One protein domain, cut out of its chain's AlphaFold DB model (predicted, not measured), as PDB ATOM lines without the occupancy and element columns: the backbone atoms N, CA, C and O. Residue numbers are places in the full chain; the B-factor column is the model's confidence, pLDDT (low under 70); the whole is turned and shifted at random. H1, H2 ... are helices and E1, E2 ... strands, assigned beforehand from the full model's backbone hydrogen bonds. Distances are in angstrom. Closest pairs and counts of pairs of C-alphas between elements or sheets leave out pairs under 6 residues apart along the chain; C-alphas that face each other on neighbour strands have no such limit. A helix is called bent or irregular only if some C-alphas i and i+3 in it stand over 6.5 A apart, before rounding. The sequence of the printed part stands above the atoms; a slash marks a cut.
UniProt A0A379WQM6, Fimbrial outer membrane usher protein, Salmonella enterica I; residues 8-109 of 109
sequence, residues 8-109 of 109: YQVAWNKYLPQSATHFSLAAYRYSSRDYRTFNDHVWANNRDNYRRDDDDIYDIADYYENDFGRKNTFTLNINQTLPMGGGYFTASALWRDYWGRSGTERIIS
ATOM      1  N   TYR A   8      31.011  -3.463  73.184       93.38
ATOM      2  CA  TYR A   8      31.523  -2.110  73.355       93.38
ATOM      3  C   TYR A   8      31.624  -1.815  74.842       93.38
ATOM      4  O   TYR A   8      30.716  -2.148  75.606       93.38
ATOM      5  N   GLN A   9      32.723  -1.191  75.253       95.19
ATOM      6  CA  GLN A   9      32.968  -0.860  76.647       95.19
ATOM      7  C   GLN A   9      33.513   0.555  76.767       95.19
ATOM      8  O   GLN A   9      34.409   0.950  76.026       95.19
ATOM      9  N   VAL A  10      32.986   1.281  77.744       95.88
ATOM     10  CA  VAL A  10      33.518   2.562  78.198       95.88
ATOM     11  C   VAL A  10      33.871   2.404  79.666       95.88
ATOM     12  O   VAL A  10      33.083   1.864  80.441       95.88
ATOM     13  N   ALA A  11      35.066   2.843  80.040       95.44
ATOM     14  CA  ALA A  11      35.553   2.788  81.406       95.44
ATOM     15  C   ALA A  11      36.147   4.134  81.804       95.44
ATOM     16  O   ALA A  11      36.763   4.825  80.992       95.44
ATOM     17  N   TRP A  12      35.959   4.486  83.067       92.75
ATOM     18  CA  TRP A  12      36.440   5.716  83.657       92.75
ATOM     19  C   TRP A  12      37.042   5.435  85.028       92.75
ATOM     20  O   TRP A  12      36.496   4.663  85.814       92.75
ATOM     21  N   ASN A  13      38.171   6.076  85.298       94.50
ATOM     22  CA  ASN A  13      38.849   6.053  86.584       94.50
ATOM     23  C   ASN A  13      39.326   7.478  86.874       94.50
ATOM     24  O   ASN A  13      39.963   8.103  86.019       94.50
ATOM     25  N   LYS A  14      38.957   8.017  88.039       93.31
ATOM     26  CA  LYS A  14      39.320   9.381  88.423       93.31
ATOM     27  C   LYS A  14      39.410   9.553  89.933       93.31
ATOM     28  O   LYS A  14      38.535   9.128  90.685       93.31
ATOM     29  N   TYR A  15      40.420  10.310  90.344       93.50
ATOM     30  CA  TYR A  15      40.511  10.884  91.677       93.50
ATOM     31  C   TYR A  15      39.893  12.291  91.714       93.50
ATOM     32  O   TYR A  15      40.183  13.125  90.852       93.50
ATOM     33  N   LEU A  16      39.039  12.553  92.704       91.88
ATOM     34  CA  LEU A  16      38.455  13.858  93.011       91.88
ATOM     35  C   LEU A  16      39.105  14.416  94.288       91.88
ATOM     36  O   LEU A  16      38.700  14.036  95.388       91.88
ATOM     37  N   PRO A  17      40.080  15.340  94.176       89.69
ATOM     38  CA  PRO A  17      40.798  15.863  95.337       89.69
ATOM     39  C   PRO A  17      39.902  16.633  96.313       89.69
ATOM     40  O   PRO A  17      40.084  16.527  97.518       89.69
ATOM     41  N   GLN A  18      38.907  17.370  95.800       89.62
ATOM     42  CA  GLN A  18      38.010  18.211  96.606       89.62
ATOM     43  C   GLN A  18      37.248  17.415  97.671       89.62
ATOM     44  O   GLN A  18      36.994  17.921  98.759       89.62
ATOM     45  N   SER A  19      36.881  16.178  97.350       88.50
ATOM     46  CA  SER A  19      36.166  15.281  98.248       88.50
ATOM     47  C   SER A  19      37.040  14.132  98.738       88.50
ATOM     48  O   SER A  19      36.536  13.294  99.466       88.50
ATOM     49  N   ALA A  20      38.315  14.051  98.342       90.19
ATOM     50  CA  ALA A  20      39.177  12.886  98.557       90.19
ATOM     51  C   ALA A  20      38.528  11.546  98.129       90.19
ATOM     52  O   ALA A  20      38.720  10.510  98.768       90.19
ATOM     53  N   THR A  21      37.748  11.567  97.042       91.75
ATOM     54  CA  THR A  21      37.069  10.379  96.498       91.75
ATOM     55  C   THR A  21      37.867   9.792  95.346       91.75
ATOM     56  O   THR A  21      38.261  10.503  94.423       91.75
ATOM     57  N   HIS A  22      38.049   8.480  95.343       92.19
ATOM     58  CA  HIS A  22      38.669   7.739  94.259       92.19
ATOM     59  C   HIS A  22      37.638   6.829  93.587       92.19
ATOM     60  O   HIS A  22      37.217   5.819  94.149       92.19
ATOM     61  N   PHE A  23      37.249   7.169  92.361       87.62
ATOM     62  CA  PHE A  23      36.481   6.282  91.491       87.62
ATOM     63  C   PHE A  23      37.467   5.345  90.800       87.62
ATOM     64  O   PHE A  23      37.972   5.665  89.727       87.62
ATOM     65  N   SER A  24      37.782   4.215  91.434       84.62
ATOM     66  CA  SER A  24      38.765   3.245  90.932       84.62
ATOM     67  C   SER A  24      38.328   2.590  89.624       84.62
ATOM     68  O   SER A  24      39.173   2.299  88.779       84.62
ATOM     69  N   LEU A  25      37.023   2.387  89.427       89.81
ATOM     70  CA  LEU A  25      36.475   1.967  88.141       89.81
ATOM     71  C   LEU A  25      34.975   2.244  88.073       89.81
ATOM     72  O   LEU A  25      34.211   1.696  88.862       89.81
ATOM     73  N   ALA A  26      34.550   3.012  87.079       91.94
ATOM     74  CA  ALA A  26      33.178   3.030  86.594       91.94
ATOM     75  C   ALA A  26      33.196   2.553  85.142       91.94
ATOM     76  O   ALA A  26      33.806   3.194  84.286       91.94
ATOM     77  N   ALA A  27      32.578   1.415  84.854       95.19
ATOM     78  CA  ALA A  27      32.590   0.828  83.525       95.19
ATOM     79  C   ALA A  27      31.192   0.414  83.098       95.19
ATOM     80  O   ALA A  27      30.453  -0.206  83.859       95.19
ATOM     81  N   TYR A  28      30.861   0.721  81.851       95.75
ATOM     82  CA  TYR A  28      29.677   0.212  81.188       95.75
ATOM     83  C   TYR A  28      30.091  -0.589  79.965       95.75
ATOM     84  O   TYR A  28      30.860  -0.117  79.125       95.75
ATOM     85  N   ARG A  29      29.559  -1.802  79.862       95.25
ATOM     86  CA  ARG A  29      29.763  -2.694  78.731       95.25
ATOM     87  C   ARG A  29      28.422  -3.134  78.170       95.25
ATOM     88  O   ARG A  29      27.573  -3.644  78.897       95.25
ATOM     89  N   TYR A  30      28.284  -3.003  76.860       93.38
ATOM     90  CA  TYR A  30      27.190  -3.568  76.086       93.38
ATOM     91  C   TYR A  30      27.724  -4.681  75.189       93.38
ATOM     92  O   TYR A  30      28.775  -4.520  74.565       93.38
ATOM     93  N   SER A  31      27.000  -5.794  75.094       91.44
ATOM     94  CA  SER A  31      27.311  -6.876  74.155       91.44
ATOM     95  C   SER A  31      26.063  -7.270  73.365       91.44
ATOM     96  O   SER A  31      24.966  -7.413  73.915       91.44
ATOM     97  N   SER A  32      26.218  -7.432  72.049       89.62
ATOM     98  CA  SER A  32      25.149  -7.936  71.183       89.62
ATOM     99  C   SER A  32      24.781  -9.371  71.559       89.62
ATOM    100  O   SER A  32      25.627 -10.103  72.064       89.62
ATOM    101  N   ARG A  33      23.562  -9.806  71.233       84.19
ATOM    102  CA  ARG A  33      23.068 -11.157  71.556       84.19
ATOM    103  C   ARG A  33      23.983 -12.291  71.083       84.19
ATOM    104  O   ARG A  33      24.189 -13.251  71.819       84.19
ATOM    105  N   ASP A  34      24.581 -12.131  69.907       82.44
ATOM    106  CA  ASP A  34      25.449 -13.144  69.293       82.44
ATOM    107  C   ASP A  34      26.924 -13.008  69.715       82.44
ATOM    108  O   ASP A  34      27.795 -13.701  69.198       82.44
ATOM    109  N   TYR A  35      27.241 -12.091  70.639       83.00
ATOM    110  CA  TYR A  35      28.593 -11.961  71.176       83.00
ATOM    111  C   TYR A  35      28.889 -13.114  72.131       83.00
ATOM    112  O   TYR A  35      28.092 -13.413  73.022       83.00
ATOM    113  N   ARG A  36      30.051 -13.738  71.944       79.00
ATOM    114  CA  ARG A  36      30.575 -14.800  72.797       79.00
ATOM    115  C   ARG A  36      32.022 -14.494  73.155       79.00
ATOM    116  O   ARG A  36      32.781 -13.950  72.351       79.00
ATOM    117  N   THR A  37      32.380 -14.771  74.399       79.38
ATOM    118  CA  THR A  37      33.757 -14.695  74.876       79.38
ATOM    119  C   THR A  37      34.514 -15.970  74.505       79.38
ATOM    120  O   THR A  37      33.919 -16.988  74.162       79.38
ATOM    121  N   PHE A  38      35.845 -15.939  74.585       75.81
ATOM    122  CA  PHE A  38      36.656 -17.138  74.363       75.81
ATOM    123  C   PHE A  38      36.279 -18.285  75.314       75.81
ATOM    124  O   PHE A  38      36.236 -19.437  74.895       75.81
ATOM    125  N   ASN A  39      35.964 -17.962  76.572       72.44
ATOM    126  CA  ASN A  39      35.558 -18.954  77.564       72.44
ATOM    127  C   ASN A  39      34.267 -19.671  77.128       72.44
ATOM    128  O   ASN A  39      34.219 -20.897  77.139       72.44
ATOM    129  N   ASP A  40      33.289 -18.922  76.608       71.69
ATOM    130  CA  ASP A  40      32.036 -19.485  76.091       71.69
ATOM    131  C   ASP A  40      32.297 -20.503  74.961       71.69
ATOM    132  O   ASP A  40      31.642 -21.541  74.894       71.69
ATOM    133  N   HIS A  41      33.284 -20.246  74.091       70.12
ATOM    134  CA  HIS A  41      33.665 -21.170  73.017       70.12
ATOM    135  C   HIS A  41      34.362 -22.436  73.525       70.12
ATOM    136  O   HIS A  41      34.048 -23.531  73.059       70.12
ATOM    137  N   VAL A  42      35.297 -22.297  74.471       70.94
ATOM    138  CA  VAL A  42      35.976 -23.447  75.094       70.94
ATOM    139  C   VAL A  42      34.963 -24.333  75.810       70.94
ATOM    140  O   VAL A  42      35.017 -25.555  75.682       70.94
ATOM    141  N   TRP A  43      34.011 -23.723  76.515       66.38
ATOM    142  CA  TRP A  43      32.970 -24.454  77.220       66.38
ATOM    143  C   TRP A  43      31.994 -25.143  76.263       66.38
ATOM    144  O   TRP A  43      31.727 -26.331  76.430       66.38
ATOM    145  N   ALA A  44      31.525 -24.457  75.214       64.56
ATOM    146  CA  ALA A  44      30.629 -25.055  74.221       64.56
ATOM    147  C   ALA A  44      31.236 -26.311  73.573       64.56
ATOM    148  O   ALA A  44      30.522 -27.275  73.321       64.56
ATOM    149  N   ASN A  45      32.555 -26.322  73.366       63.88
ATOM    150  CA  ASN A  45      33.283 -27.472  72.833       63.88
ATOM    151  C   ASN A  45      33.479 -28.609  73.856       63.88
ATOM    152  O   ASN A  45      33.764 -29.739  73.473       63.88
ATOM    153  N   ASN A  46      33.357 -28.321  75.155       61.97
ATOM    154  CA  ASN A  46      33.533 -29.300  76.230       61.97
ATOM    155  C   ASN A  46      32.202 -29.812  76.816       61.97
ATOM    156  O   ASN A  46      32.208 -30.720  77.645       61.97
ATOM    157  N   ARG A  47      31.061 -29.265  76.369       59.25
ATOM    158  CA  ARG A  47      29.715 -29.653  76.820       59.25
ATOM    159  C   ARG A  47      29.430 -31.143  76.609       59.25
ATOM    160  O   ARG A  47      28.824 -31.762  77.473       59.25
ATOM    161  N   ASP A  48      29.919 -31.724  75.514       58.56
ATOM    162  CA  ASP A  48      29.681 -33.134  75.169       58.56
ATOM    163  C   ASP A  48      30.473 -34.128  76.043       58.56
ATOM    164  O   ASP A  48      30.142 -35.311  76.095       58.56
ATOM    165  N   ASN A  49      31.508 -33.659  76.753       57.72
ATOM    166  CA  ASN A  49      32.329 -34.480  77.650       57.72
ATOM    167  C   ASN A  49      31.975 -34.292  79.133       57.72
ATOM    168  O   ASN A  49      32.556 -34.970  79.984       57.72
ATOM    169  N   TYR A  50      31.045 -33.389  79.454       55.09
ATOM    170  CA  TYR A  50      30.635 -33.135  80.831       55.09
ATOM    171  C   TYR A  50      29.656 -34.228  81.283       55.09
ATOM    172  O   TYR A  50      28.501 -34.268  80.858       55.09
ATOM    173  N   ARG A  51      30.127 -35.152  82.128       56.84
ATOM    174  CA  ARG A  51      29.263 -36.093  82.850       56.84
ATOM    175  C   ARG A  51      28.857 -35.431  84.161       56.84
ATOM    176  O   ARG A  51      29.715 -34.965  84.897       56.84
ATOM    177  N   ARG A  52      27.548 -35.331  84.390       53.19
ATOM    178  CA  ARG A  52      26.965 -34.753  85.601       53.19
ATOM    179  C   ARG A  52      27.227 -35.715  86.762       53.19
ATOM    180  O   ARG A  52      26.649 -36.798  86.765       53.19
ATOM    181  N   ASP A  53      28.090 -35.330  87.693       55.50
ATOM    182  CA  ASP A  53      28.208 -35.990  88.993       55.50
ATOM    183  C   ASP A  53      27.311 -35.231  89.991       55.50
ATOM    184  O   ASP A  53      27.326 -34.002  90.036       55.50
ATOM    185  N   ASP A  54      26.483 -35.955  90.751       54.94
ATOM    186  CA  ASP A  54      25.385 -35.416  91.585       54.94
ATOM    187  C   ASP A  54      25.833 -34.553  92.797       54.94
ATOM    188  O   ASP A  54      24.982 -34.051  93.528       54.94
ATOM    189  N   ASP A  55      27.139 -34.351  93.015       52.00
ATOM    190  CA  ASP A  55      27.712 -33.698  94.213       52.00
ATOM    191  C   ASP A  55      28.325 -32.300  93.959       52.00
ATOM    192  O   ASP A  55      28.871 -31.668  94.871       52.00
ATOM    193  N   ASP A  56      28.230 -31.768  92.737       45.19
ATOM    194  CA  ASP A  56      28.831 -30.476  92.396       45.19
ATOM    195  C   ASP A  56      27.934 -29.291  92.806       45.19
ATOM    196  O   ASP A  56      26.997 -28.891  92.119       45.19
ATOM    197  N   ILE A  57      28.294 -28.652  93.925       46.34
ATOM    198  CA  ILE A  57      27.666 -27.442  94.506       46.34
ATOM    199  C   ILE A  57      27.692 -26.218  93.552       46.34
ATOM    200  O   ILE A  57      27.039 -25.204  93.808       46.34
ATOM    201  N   TYR A  58      28.415 -26.295  92.432       42.88
ATOM    202  CA  TYR A  58      28.427 -25.285  91.374       42.88
ATOM    203  C   TYR A  58      27.864 -25.879  90.082       42.88
ATOM    204  O   TYR A  58      28.616 -26.353  89.231       42.88
ATOM    205  N   ASP A  59      26.541 -25.794  89.918       46.56
ATOM    206  CA  ASP A  59      25.826 -26.221  88.710       46.56
ATOM    207  C   ASP A  59      26.126 -25.239  87.549       46.56
ATOM    208  O   ASP A  59      25.341 -24.381  87.149       46.56
ATOM    209  N   ILE A  60      27.357 -25.310  87.031       48.88
ATOM    210  CA  ILE A  60      27.838 -24.579  85.848       48.88
ATOM    211  C   ILE A  60      27.047 -24.987  84.595       48.88
ATOM    212  O   ILE A  60      26.996 -24.221  83.633       48.88
ATOM    213  N   ALA A  61      26.405 -26.161  84.612       48.19
ATOM    214  CA  ALA A  61      25.501 -26.616  83.564       48.19
ATOM    215  C   ALA A  61      24.334 -25.632  83.355       48.19
ATOM    216  O   ALA A  61      24.078 -25.230  82.217       48.19
ATOM    217  N   ASP A  62      23.735 -25.124  84.436       48.03
ATOM    218  CA  ASP A  62      22.638 -24.147  84.375       48.03
ATOM    219  C   ASP A  62      23.072 -22.806  83.762       48.03
ATOM    220  O   ASP A  62      22.284 -22.135  83.085       48.03
ATOM    221  N   TYR A  63      24.339 -22.413  83.966       48.19
ATOM    222  CA  TYR A  63      24.891 -21.157  83.447       48.19
ATOM    223  C   TYR A  63      24.871 -21.103  81.918       48.19
ATOM    224  O   TYR A  63      24.695 -20.032  81.333       48.19
ATOM    225  N   TYR A  64      25.038 -22.258  81.277       53.03
ATOM    226  CA  TYR A  64      25.182 -22.351  79.834       53.03
ATOM    227  C   TYR A  64      24.036 -23.069  79.119       53.03
ATOM    228  O   TYR A  64      23.866 -22.890  77.911       53.03
ATOM    229  N   GLU A  65      23.215 -23.843  79.832       49.00
ATOM    230  CA  GLU A  65      22.003 -24.439  79.264       49.00
ATOM    231  C   GLU A  65      21.013 -23.358  78.798       49.00
ATOM    232  O   GLU A  65      20.383 -23.499  77.750       49.00
ATOM    233  N   ASN A  66      20.984 -22.224  79.508       52.25
ATOM    234  CA  ASN A  66      20.171 -21.051  79.194       52.25
ATOM    235  C   ASN A  66      21.019 -19.820  78.812       52.25
ATOM    236  O   ASN A  66      20.614 -18.693  79.107       52.25
ATOM    237  N   ASP A  67      22.203 -19.989  78.195       61.19
ATOM    238  CA  ASP A  67      23.079 -18.855  77.849       61.19
ATOM    239  C   ASP A  67      22.475 -17.977  76.745       61.19
ATOM    240  O   ASP A  67      22.748 -18.085  75.543       61.19
ATOM    241  N   PHE A  68      21.648 -17.040  77.179       64.38
ATOM    242  CA  PHE A  68      21.106 -16.012  76.320       64.38
ATOM    243  C   PHE A  68      22.171 -14.980  75.906       64.38
ATOM    244  O   PHE A  68      21.955 -14.228  74.954       64.38
ATOM    245  N   GLY A  69      23.332 -14.953  76.570       76.12
ATOM    246  CA  GLY A  69      24.362 -13.935  76.424       76.12
ATOM    247  C   GLY A  69      24.111 -12.715  77.317       76.12
ATOM    248  O   GLY A  69      22.981 -12.245  77.498       76.12
ATOM    249  N   ARG A  70      25.193 -12.159  77.871       86.75
ATOM    250  CA  ARG A  70      25.151 -10.917  78.663       86.75
ATOM    251  C   ARG A  70      24.822  -9.735  77.748       86.75
ATOM    252  O   ARG A  70      25.448  -9.572  76.705       86.75
ATOM    253  N   LYS A  71      23.873  -8.891  78.154       90.06
ATOM    254  CA  LYS A  71      23.450  -7.706  77.398       90.06
ATOM    255  C   LYS A  71      24.164  -6.455  77.890       90.06
ATOM    256  O   LYS A  71      24.992  -5.897  77.175       90.06
ATOM    257  N   ASN A  72      23.856  -6.044  79.116       92.12
ATOM    258  CA  ASN A  72      24.409  -4.852  79.744       92.12
ATOM    259  C   ASN A  72      25.180  -5.267  80.991       92.12
ATOM    260  O   ASN A  72      24.737  -6.135  81.743       92.12
ATOM    261  N   THR A  73      26.328  -4.653  81.236       93.88
ATOM    262  CA  THR A  73      27.053  -4.786  82.500       93.88
ATOM    263  C   THR A  73      27.545  -3.418  82.922       93.88
ATOM    264  O   THR A  73      28.278  -2.766  82.180       93.88
ATOM    265  N   PHE A  74      27.133  -2.987  84.106       95.19
ATOM    266  CA  PHE A  74      27.605  -1.768  84.740       95.19
ATOM    267  C   PHE A  74      28.347  -2.133  86.025       95.19
ATOM    268  O   PHE A  74      27.812  -2.852  86.867       95.19
ATOM    269  N   THR A  75      29.580  -1.656  86.160       95.75
ATOM    270  CA  THR A  75      30.446  -1.896  87.317       95.75
ATOM    271  C   THR A  75      30.886  -0.562  87.892       95.75
ATOM    272  O   THR A  75      31.322   0.313  87.144       95.75
ATOM    273  N   LEU A  76      30.804  -0.423  89.210       95.00
ATOM    274  CA  LEU A  76      31.193   0.778  89.934       95.00
ATOM    275  C   LEU A  76      32.003   0.400  91.173       95.00
ATOM    276  O   LEU A  76      31.557  -0.427  91.958       95.00
ATOM    277  N   ASN A  77      33.161   1.027  91.352       95.88
ATOM    278  CA  ASN A  77      34.001   0.907  92.538       95.88
ATOM    279  C   ASN A  77      34.401   2.307  93.011       95.88
ATOM    280  O   ASN A  77      34.927   3.109  92.227       95.88
ATOM    281  N   ILE A  78      34.129   2.593  94.282       94.50
ATOM    282  CA  ILE A  78      34.358   3.892  94.915       94.50
ATOM    283  C   ILE A  78      35.086   3.673  96.233       94.50
ATOM    284  O   ILE A  78      34.619   2.926  97.085       94.50
ATOM    285  N   ASN A  79      36.177   4.408  96.422       94.69
ATOM    286  CA  ASN A  79      36.863   4.536  97.699       94.69
ATOM    287  C   ASN A  79      36.795   5.994  98.160       94.69
ATOM    288  O   ASN A  79      37.187   6.899  97.428       94.69
ATOM    289  N   GLN A  80      36.304   6.234  99.368       93.94
ATOM    290  CA  GLN A  80      36.114   7.560  99.944       93.94
ATOM    291  C   GLN A  80      36.946   7.687 101.217       93.94
ATOM    292  O   GLN A  80      36.667   7.006 102.202       93.94
ATOM    293  N   THR A  81      37.933   8.580 101.234       93.44
ATOM    294  CA  THR A  81      38.661   8.906 102.468       93.44
ATOM    295  C   THR A  81      37.859   9.914 103.286       93.44
ATOM    296  O   THR A  81      37.407  10.926 102.753       93.44
ATOM    297  N   LEU A  82      37.655   9.651 104.574       92.00
ATOM    298  CA  LEU A  82      36.935  10.570 105.451       92.00
ATOM    299  C   LEU A  82      37.874  11.684 105.954       92.00
ATOM    300  O   LEU A  82      39.055  11.423 106.212       92.00
ATOM    301  N   PRO A  83      37.380  12.926 106.111       88.62
ATOM    302  CA  PRO A  83      38.176  14.018 106.661       88.62
ATOM    303  C   PRO A  83      38.710  13.725 108.068       88.62
ATOM    304  O   PRO A  83      38.213  12.849 108.775       88.62
ATOM    305  N   MET A  84      39.704  14.512 108.492       86.69
ATOM    306  CA  MET A  84      40.223  14.523 109.871       86.69
ATOM    307  C   MET A  84      40.754  13.167 110.370       86.69
ATOM    308  O   MET A  84      40.792  12.916 111.569       86.69
ATOM    309  N   GLY A  85      41.174  12.284 109.458       84.81
ATOM    310  CA  GLY A  85      41.689  10.962 109.819       84.81
ATOM    311  C   GLY A  85      40.604   9.941 110.168       84.81
ATOM    312  O   GLY A  85      40.924   8.902 110.734       84.81
ATOM    313  N   GLY A  86      39.342  10.186 109.798       91.06
ATOM    314  CA  GLY A  86      38.211   9.285 110.063       91.06
ATOM    315  C   GLY A  86      38.245   7.931 109.335       91.06
ATOM    316  O   GLY A  86      37.269   7.193 109.394       91.06
ATOM    317  N   GLY A  87      39.334   7.596 108.637       91.94
ATOM    318  CA  GLY A  87      39.492   6.345 107.895       91.94
ATOM    319  C   GLY A  87      38.978   6.426 106.456       91.94
ATOM    320  O   GLY A  87      39.083   7.464 105.799       91.94
ATOM    321  N   TYR A  88      38.464   5.309 105.938       91.31
ATOM    322  CA  TYR A  88      37.973   5.203 104.567       91.31
ATOM    323  C   TYR A  88      36.733   4.312 104.463       91.31
ATOM    324  O   TYR A  88      36.552   3.373 105.234       91.31
ATOM    325  N   PHE A  89      35.900   4.603 103.469       92.88
ATOM    326  CA  PHE A  89      34.770   3.787 103.044       92.88
ATOM    327  C   PHE A  89      35.036   3.238 101.642       92.88
ATOM    328  O   PHE A  89      35.564   3.951 100.787       92.88
ATOM    329  N   THR A  90      34.665   1.985 101.407       94.19
ATOM    330  CA  THR A  90      34.702   1.346 100.089       94.19
ATOM    331  C   THR A  90      33.296   0.897  99.729       94.19
ATOM    332  O   THR A  90      32.584   0.377 100.582       94.19
ATOM    333  N   ALA A  91      32.917   1.083  98.472       94.44
ATOM    334  CA  ALA A  91      31.687   0.551  97.912       94.44
ATOM    335  C   ALA A  91      31.954  -0.019  96.526       94.44
ATOM    336  O   ALA A  91      32.627   0.607  95.700       94.44
ATOM    337  N   SER A  92      31.371  -1.182  96.265       94.69
ATOM    338  CA  SER A  92      31.405  -1.829  94.959       94.69
ATOM    339  C   SER A  92      29.999  -2.229  94.540       94.69
ATOM    340  O   SER A  92      29.187  -2.662  95.354       94.69
ATOM    341  N   ALA A  93      29.700  -2.083  93.255       94.12
ATOM    342  CA  ALA A  93      28.422  -2.482  92.700       94.12
ATOM    343  C   ALA A  93      28.560  -3.045  91.281       94.12
ATOM    344  O   ALA A  93      29.363  -2.574  90.469       94.12
ATOM    345  N   LEU A  94      27.738  -4.048  90.983       94.44
ATOM    346  CA  LEU A  94      27.611  -4.698  89.687       94.44
ATOM    347  C   LEU A  94      26.128  -4.826  89.346       94.44
ATOM    348  O   LEU A  94      25.374  -5.457  90.081       94.44
ATOM    349  N   TRP A  95      25.730  -4.284  88.200       94.12
ATOM    350  CA  TRP A  95      24.409  -4.494  87.615       94.12
ATOM    351  C   TRP A  95      24.560  -5.181  86.271       94.12
ATOM    352  O   TRP A  95      25.374  -4.761  85.442       94.12
ATOM    353  N   ARG A  96      23.780  -6.233  86.041       92.69
ATOM    354  CA  ARG A  96      23.910  -7.056  84.844       92.69
ATOM    355  C   ARG A  96      22.557  -7.500  84.309       92.69
ATOM    356  O   ARG A  96      21.750  -8.082  85.025       92.69
ATOM    357  N   ASP A  97      22.366  -7.266  83.017       90.38
ATOM    358  CA  ASP A  97      21.219  -7.747  82.256       90.38
ATOM    359  C   ASP A  97      21.670  -8.829  81.278       90.38
ATOM    360  O   ASP A  97      22.786  -8.790  80.746       90.38
ATOM    361  N   TYR A  98      20.762  -9.742  80.966       87.88
ATOM    362  CA  TYR A  98      20.965 -10.801  79.985       87.88
ATOM    363  C   TYR A  98      19.929 -10.657  78.875       87.88
ATOM    364  O   TYR A  98      18.841 -10.116  79.083       87.88
ATOM    365  N   TRP A  99      20.252 -11.121  77.673       86.75
ATOM    366  CA  TRP A  99      19.216 -11.325  76.662       86.75
ATOM    367  C   TRP A  99      18.249 -12.421  77.133       86.75
ATOM    368  O   TRP A  99      18.571 -13.154  78.056       86.75
ATOM    369  N   GLY A 100      17.045 -12.519  76.566       81.00
ATOM    370  CA  GLY A 100      16.105 -13.623  76.847       81.00
ATOM    371  C   GLY A 100      15.564 -13.748  78.283       81.00
ATOM    372  O   GLY A 100      14.600 -14.476  78.494       81.00
ATOM    373  N   ARG A 101      16.111 -13.004  79.250       80.38
ATOM    374  CA  ARG A 101      15.698 -12.975  80.654       80.38
ATOM    375  C   ARG A 101      15.154 -11.595  81.005       80.38
ATOM    376  O   ARG A 101      15.765 -10.577  80.683       80.38
ATOM    377  N   SER A 102      14.013 -11.557  81.685       74.62
ATOM    378  CA  SER A 102      13.519 -10.338  82.321       74.62
ATOM    379  C   SER A 102      14.180 -10.149  83.692       74.62
ATOM    380  O   SER A 102      14.387 -11.105  84.440       74.62
ATOM    381  N   GLY A 103      14.516  -8.901  84.023       77.12
ATOM    382  CA  GLY A 103      15.144  -8.531  85.294       77.12
ATOM    383  C   GLY A 103      16.649  -8.265  85.203       77.12
ATOM    384  O   GLY A 103      17.316  -8.637  84.240       77.12
ATOM    385  N   THR A 104      17.161  -7.602  86.240       84.38
ATOM    386  CA  THR A 104      18.559  -7.176  86.362       84.38
ATOM    387  C   THR A 104      19.171  -7.847  87.581       84.38
ATOM    388  O   THR A 104      18.660  -7.705  88.692       84.38
ATOM    389  N   GLU A 105      20.284  -8.539  87.387       86.19
ATOM    390  CA  GLU A 105      21.117  -9.042  88.472       86.19
ATOM    391  C   GLU A 105      21.878  -7.876  89.110       86.19
ATOM    392  O   GLU A 105      22.414  -7.023  88.399       86.19
ATOM    393  N   ARG A 106      21.903  -7.814  90.445       91.44
ATOM    394  CA  ARG A 106      22.532  -6.724  91.199       91.44
ATOM    395  C   ARG A 106      23.345  -7.290  92.350       91.44
ATOM    396  O   ARG A 106      22.809  -8.046  93.152       91.44
ATOM    397  N   ILE A 107      24.605  -6.888  92.444       92.00
ATOM    398  CA  ILE A 107      25.494  -7.200  93.563       92.00
ATOM    399  C   ILE A 107      26.029  -5.871  94.081       92.00
ATOM    400  O   ILE A 107      26.497  -5.059  93.286       92.00
ATOM    401  N   ILE A 108      25.915  -5.627  95.384       90.69
ATOM    402  CA  ILE A 108      26.378  -4.402  96.044       90.69
ATOM    403  C   ILE A 108      27.062  -4.819  97.346       90.69
ATOM    404  O   ILE A 108      26.508  -5.640  98.078       90.69
ATOM    405  N   SER A 109      28.247  -4.275  97.608       85.94
ATOM    406  CA  SER A 109      29.073  -4.556  98.791       85.94
ATOM    407  C   SER A 109      29.729  -3.294  99.320       85.94
ATOM    408  O   SER A 109      30.228  -2.523  98.462       85.94
TER     409      SER A 109
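What this domain is: This is residues 8 to 109 of the 109 residues of the protein "Fimbrial outer membrane usher protein" of Salmonella enterica I (UniProt A0A379WQM6). A long, narrow sheet of five antiparallel strands makes the main slab, both its faces bare of helices, and a loose head of two helices and loops, H1 and H2, extends the length beyond the end where E2 stops and E3 starts. Within the head, residues 53 to 60 stick out free. The 102 printed residues hold five named strands and two named helices, in the order E1 E2 H1 H2 E3 E4 E5; the sheet's order is E1 - E2 - E3 - E4 - E5. The class is mixed, helices and strands. The whole is elongated, spanning 59 by 33 by 25 A, and only just loose, close to extended, with a radius of gyration of the C-alphas of 18.8 A.

How they stand to each other: In the sheet, E2, residues 21 to 31, and E3, residues 70 to 81, are antiparallel neighbours at 178 degrees, with N 27 and O 75 at 2.8 A. E1, residues 8 to 16, is an edge strand and forms a hairpin with E2, with N 10 and O 28 at 2.9 A. E4, residues 88 to 98, forms a hairpin with E3; N 76 and O 93 are 2.9 A apart. E5, residues 104 to 108, is the other edge strand and forms a hairpin with E4, with N 96 and O 105 at 2.8 A. E3, E4 and E5 make a meander, each strand the antiparallel neighbour of the one before. The sheet is twisted, its C-alphas lying up to 4.5 A off the best plane. H1, residues 38 to 49, and H2, residues 60 to 65, are not on the sheet. They are near each other, the closest C-alphas at 8.3 A. O i to N i+4 pairs are within hydrogen-bond range in 6 of 8 for H1 and 1 of 2 for H2.

Where its parts are: E3 is 33.8 A long, E4 33.9 A, E2 29.9 A, E1 26.3 A and E5 12.8 A. E1 begins at C-alpha 8 (31.523, -2.110, 73.355), and E5 ends at C-alpha 108 (26.378, -4.402, 96.044). H1 spans 18.2 A from C-alpha 38 (36.656, -17.138, 74.363) and is irregular: C-alphas 45 and 48 are 7.1 A apart. H2 spans 8.8 A.

The domain as a whole: The two C-alphas farthest apart, those of Asp 48 and Met 84, are 59.9 A apart. The printed part has no cut, and no link is long. The mean pLDDT of the printed part is 80.1; residues 43 to 68 are under 70.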